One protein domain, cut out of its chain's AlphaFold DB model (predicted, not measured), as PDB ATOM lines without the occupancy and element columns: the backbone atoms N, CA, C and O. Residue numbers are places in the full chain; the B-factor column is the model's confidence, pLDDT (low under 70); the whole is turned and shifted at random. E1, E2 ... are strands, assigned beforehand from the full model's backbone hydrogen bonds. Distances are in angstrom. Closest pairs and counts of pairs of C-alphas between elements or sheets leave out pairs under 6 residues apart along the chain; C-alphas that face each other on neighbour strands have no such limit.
ATOM      1  N   ARG A   6     -17.020  38.000  -5.491       81.75
ATOM      2  CA  ARG A   6     -17.541  39.102  -6.310       81.75
ATOM      3  C   ARG A   6     -19.049  39.234  -6.118       81.75
ATOM      4  O   ARG A   6     -19.777  38.248  -6.197       81.75
ATOM      5  N   TRP A   7     -19.495  40.459  -5.902       86.50
ATOM      6  CA  TRP A   7     -20.888  40.819  -5.683       86.50
ATOM      7  C   TRP A   7     -21.266  42.017  -6.551       86.50
ATOM      8  O   TRP A   7     -20.404  42.741  -7.048       86.50
ATOM      9  N   GLU A   8     -22.566  42.236  -6.721       89.31
ATOM     10  CA  GLU A   8     -23.095  43.420  -7.393       89.31
ATOM     11  C   GLU A   8     -24.126  44.116  -6.514       89.31
ATOM     12  O   GLU A   8     -25.008  43.473  -5.940       89.31
ATOM     13  N   LEU A   9     -24.037  45.440  -6.451       90.88
ATOM     14  CA  LEU A   9     -25.076  46.289  -5.893       90.88
ATOM     15  C   LEU A   9     -25.939  46.798  -7.046       90.88
ATOM     16  O   LEU A   9     -25.448  47.501  -7.930       90.88
ATOM     17  N   ALA A  10     -27.218  46.434  -7.038       93.31
ATOM     18  CA  ALA A  10     -28.203  46.959  -7.972       93.31
ATOM     19  C   ALA A  10     -28.878  48.200  -7.371       93.31
ATOM     20  O   ALA A  10     -29.448  48.125  -6.282       93.31
ATOM     21  N   ILE A  11     -28.819  49.321  -8.087       92.81
ATOM     22  CA  ILE A  11     -29.469  50.585  -7.730       92.81
ATOM     23  C   ILE A  11     -30.478  50.914  -8.827       92.81
ATOM     24  O   ILE A  11     -30.103  51.023  -9.992       92.81
ATOM     25  N   ASP A  12     -31.747  51.055  -8.456       92.56
ATOM     26  CA  ASP A  12     -32.861  51.303  -9.376       92.56
ATOM     27  C   ASP A  12     -33.414  52.722  -9.174       92.56
ATOM     28  O   ASP A  12     -33.738  53.104  -8.046       92.56
ATOM     29  N   ASP A  13     -33.511  53.503 -10.254       88.75
ATOM     30  CA  ASP A  13     -34.123  54.844 -10.269       88.75
ATOM     31  C   ASP A  13     -35.600  54.836 -10.728       88.75
ATOM     32  O   ASP A  13     -36.218  55.888 -10.903       88.75
ATOM     33  N   GLY A  14     -36.181  53.648 -10.930       87.62
ATOM     34  CA  GLY A  14     -37.518  53.414 -11.472       87.62
ATOM     35  C   GLY A  14     -37.574  53.370 -13.002       87.62
ATOM     36  O   GLY A  14     -38.645  53.124 -13.563       87.62
ATOM     37  N   GLN A  15     -36.461  53.627 -13.694       83.00
ATOM     38  CA  GLN A  15     -36.331  53.555 -15.153       83.00
ATOM     39  C   GLN A  15     -35.159  52.668 -15.585       83.00
ATOM     40  O   GLN A  15     -35.229  52.016 -16.628       83.00
ATOM     41  N   ARG A  16     -34.069  52.660 -14.815       83.38
ATOM     42  CA  ARG A  16     -32.819  51.960 -15.097       83.38
ATOM     43  C   ARG A  16     -32.258  51.367 -13.812       83.38
ATOM     44  O   ARG A  16     -32.350  51.958 -12.742       83.38
ATOM     45  N   VAL A  17     -31.598  50.224 -13.966       91.50
ATOM     46  CA  VAL A  17     -30.871  49.561 -12.884       91.50
ATOM     47  C   VAL A  17     -29.378  49.676 -13.159       91.50
ATOM     48  O   VAL A  17     -28.864  49.032 -14.074       91.50
ATOM     49  N   ALA A  18     -28.684  50.492 -12.371       92.25
ATOM     50  CA  ALA A  18     -27.230  50.517 -12.342       92.25
ATOM     51  C   ALA A  18     -26.713  49.335 -11.510       92.25
ATOM     52  O   ALA A  18     -27.246  49.034 -10.442       92.25
ATOM     53  N   ARG A  19     -25.674  48.657 -11.996       92.69
ATOM     54  CA  ARG A  19     -25.045  47.506 -11.340       92.69
ATOM     55  C   ARG A  19     -23.590  47.808 -11.032       92.69
ATOM     56  O   ARG A  19     -22.758  47.809 -11.937       92.69
ATOM     57  N   ILE A  20     -23.284  48.015  -9.758       89.06
ATOM     58  CA  ILE A  20     -21.940  48.341  -9.282       89.06
ATOM     59  C   ILE A  20     -21.277  47.048  -8.786       89.06
ATOM     60  O   ILE A  20     -21.734  46.498  -7.780       89.06
ATOM     61  N   PRO A  21     -20.251  46.522  -9.477       85.62
ATOM     62  CA  PRO A  21     -19.514  45.360  -9.005       85.62
ATOM     63  C   PRO A  21     -18.610  45.755  -7.831       85.62
ATOM     64  O   PRO A  21     -17.999  46.820  -7.836       85.62
ATOM     65  N   PHE A  22     -18.499  44.885  -6.835       83.94
ATOM     66  CA  PHE A  22     -17.555  45.037  -5.730       83.94
ATOM     67  C   PHE A  22     -17.090  43.666  -5.233       83.94
ATOM     68  O   PHE A  22     -17.674  42.627  -5.551       83.94
ATOM     69  N   VAL A  23     -16.006  43.657  -4.462       81.50
ATOM     70  CA  VAL A  23     -15.405  42.438  -3.917       81.50
ATOM     71  C   VAL A  23     -15.568  42.436  -2.404       81.50
ATOM     72  O   VAL A  23     -15.280  43.422  -1.733       81.50
ATOM     73  N   VAL A  24     -16.029  41.314  -1.867       84.44
ATOM     74  CA  VAL A  24     -16.127  41.062  -0.430       84.44
ATOM     75  C   VAL A  24     -15.006  40.108  -0.066       84.44
ATOM     76  O   VAL A  24     -15.047  38.939  -0.446       84.44
ATOM     77  N   ALA A  25     -14.000  40.588   0.659       81.06
ATOM     78  CA  ALA A  25     -12.983  39.710   1.223       81.06
ATOM     79  C   ALA A  25     -13.549  38.943   2.428       81.06
ATOM     80  O   ALA A  25     -14.367  39.463   3.194       81.06
ATOM     81  N   ALA A  26     -13.105  37.702   2.612       82.81
ATOM     82  CA  ALA A  26     -13.376  36.945   3.819       82.81
ATOM     83  C   ALA A  26     -12.675  37.597   5.015       82.81
ATOM     84  O   ALA A  26     -11.564  38.122   4.907       82.81
ATOM     85  N   GLN A  27     -13.297  37.505   6.189       80.69
ATOM     86  CA  GLN A  27     -12.601  37.808   7.432       80.69
ATOM     87  C   GLN A  27     -11.583  36.697   7.703       80.69
ATOM     88  O   GLN A  27     -11.957  35.566   8.018       80.69
ATOM     89  N   ALA A  28     -10.298  37.018   7.566       83.06
ATOM     90  CA  ALA A  28      -9.199  36.099   7.829       83.06
ATOM     91  C   ALA A  28      -8.403  36.538   9.061       83.06
ATOM     92  O   ALA A  28      -8.157  37.724   9.276       83.06
ATOM     93  N   VAL A  29      -7.962  35.558   9.851       86.38
ATOM     94  CA  VAL A  29      -7.060  35.790  10.987       86.38
ATOM     95  C   VAL A  29      -5.682  36.153  10.441       86.38
ATOM     96  O   VAL A  29      -5.070  35.361   9.711       86.38
ATOM     97  N   PRO A  91      -2.173  43.406   0.140       76.06
ATOM     98  CA  PRO A  91      -2.785  44.133  -0.958       76.06
ATOM     99  C   PRO A  91      -4.293  43.867  -1.051       76.06
ATOM    100  O   PRO A  91      -4.741  42.722  -0.967       76.06
ATOM    101  N   GLN A  92      -5.085  44.918  -1.245       74.94
ATOM    102  CA  GLN A  92      -6.536  44.811  -1.377       74.94
ATOM    103  C   GLN A  92      -6.935  44.228  -2.740       74.94
ATOM    104  O   GLN A  92      -6.661  44.815  -3.792       74.94
ATOM    105  N   ALA A  93      -7.642  43.096  -2.720       74.69
ATOM    106  CA  ALA A  93      -8.230  42.486  -3.908       74.69
ATOM    107  C   ALA A  93      -9.268  43.417  -4.565       74.69
ATOM    108  O   ALA A  93     -10.174  43.922  -3.905       74.69
ATOM    109  N   GLY A  94      -9.143  43.629  -5.874       66.75
ATOM    110  CA  GLY A  94      -9.983  44.508  -6.688       66.75
ATOM    111  C   GLY A  94      -9.496  45.957  -6.795       66.75
ATOM    112  O   GLY A  94      -9.876  46.622  -7.752       66.75
ATOM    113  N   MET A  95      -8.651  46.427  -5.867       63.53
ATOM    114  CA  MET A  95      -8.107  47.797  -5.866       63.53
ATOM    115  C   MET A  95      -6.606  47.830  -6.160       63.53
ATOM    116  O   MET A  95      -6.145  48.632  -6.962       63.53
ATOM    117  N   GLN A  96      -5.836  46.970  -5.490       67.31
ATOM    118  CA  GLN A  96      -4.373  46.924  -5.588       67.31
ATOM    119  C   GLN A  96      -3.881  45.685  -6.337       67.31
ATOM    120  O   GLN A  96      -2.811  45.711  -6.938       67.31
ATOM    121  N   VAL A  97      -4.649  44.595  -6.287       70.94
ATOM    122  CA  VAL A  97      -4.373  43.343  -6.999       70.94
ATOM    123  C   VAL A  97      -5.660  42.772  -7.573       70.94
ATOM    124  O   VAL A  97      -6.744  43.017  -7.048       70.94
ATOM    125  N   ASP A  98      -5.546  41.973  -8.624       71.44
ATOM    126  CA  ASP A  98      -6.673  41.250  -9.209       71.44
ATOM    127  C   ASP A  98      -7.366  40.357  -8.185       71.44
ATOM    128  O   ASP A  98      -6.719  39.547  -7.529       71.44
ATOM    129  N   ALA A  99      -8.686  40.478  -8.046       74.94
ATOM    130  CA  ALA A  99      -9.444  39.629  -7.136       74.94
ATOM    131  C   ALA A  99      -9.615  38.213  -7.706       74.94
ATOM    132  O   ALA A  99     -10.213  38.034  -8.770       74.94
ATOM    133  N   ASP A 100      -9.167  37.205  -6.961       74.62
ATOM    134  CA  ASP A 100      -9.332  35.788  -7.280       74.62
ATOM    135  C   ASP A 100      -9.896  35.011  -6.079       74.62
ATOM    136  O   ASP A 100     -10.099  35.553  -4.993       74.62
ATOM    137  N   SER A 101     -10.186  33.720  -6.247       78.56
ATOM    138  CA  SER A 101     -10.720  32.906  -5.147       78.56
ATOM    139  C   SER A 101      -9.747  32.741  -3.974       78.56
ATOM    140  O   SER A 101     -10.186  32.441  -2.867       78.56
ATOM    141  N   VAL A 102      -8.439  32.887  -4.202       80.12
ATOM    142  CA  VAL A 102      -7.406  32.690  -3.180       80.12
ATOM    143  C   VAL A 102      -7.322  33.930  -2.299       80.12
ATOM    144  O   VAL A 102      -7.561  33.828  -1.100       80.12
ATOM    145  N   ASN A 103      -7.067  35.100  -2.882       79.12
ATOM    146  CA  ASN A 103      -6.886  36.351  -2.153       79.12
ATOM    147  C   ASN A 103      -8.194  36.930  -1.599       79.12
ATOM    148  O   ASN A 103      -8.167  37.639  -0.595       79.12
ATOM    149  N   THR A 104      -9.350  36.578  -2.172       83.94
ATOM    150  CA  THR A 104     -10.644  36.928  -1.568       83.94
ATOM    151  C   THR A 104     -10.977  36.057  -0.363       83.94
ATOM    152  O   THR A 104     -11.731  36.501   0.500       83.94
ATOM    153  N   THR A 105     -10.415  34.850  -0.260       86.00
ATOM    154  CA  THR A 105     -10.664  33.934   0.868       86.00
ATOM    155  C   THR A 105      -9.591  34.040   1.955       86.00
ATOM    156  O   THR A 105      -9.905  33.955   3.140       86.00
ATOM    157  N   ASP A 106      -8.330  34.238   1.575       85.25
ATOM    158  CA  ASP A 106      -7.216  34.510   2.483       85.25
ATOM    159  C   ASP A 106      -6.366  35.658   1.913       85.25
ATOM    160  O   ASP A 106      -5.455  35.412   1.118       85.25
TER     161      ASP A 106
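This is residues 6 to 29 and 91 to 106 of the 463 residues of an uncharacterized protein of Kutzneria sp. 744 (UniProt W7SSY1). With little regular structure, this is one long antiparallel hairpin of two strands, E1 and E2, with the loop stretch of residues 91 to 106 wound at its open end. The hairpin makes much of the length. The printed part has 40 residues and is all strand by class, with 15 residues in E1 and then E2, and no named helix. It is only just loose, close to extended, with a radius of gyration of the C-alphas of 13.2 A and spans of 42 by 18 by 13 A.

E1, residues 6 to 12, and E2, residues 17 to 24, are antiparallel neighbours at 153 degrees. C-alphas 8 and 21 face each other at 4.4 A. N 9 and O 20, at 2.9 A, and N 18 and O 11, at 2.8 A, are within hydrogen-bond range. A tight link of 4 residues joins the hairpin.

E1 is 19.8 A long, from C-alpha 6 at (-17.541, 39.102, -6.310). E2 is 21.1 A long, ending with C-alpha 24 at (-16.127, 41.062, -0.430).

The C-alphas farthest apart, of Gln 15 and Val 29, are 43.1 A apart. Residues 30 to 90 are cut out; C-alphas 29 and 91 are 15.2 A apart. Residues 94 to 96 have pLDDT under 70.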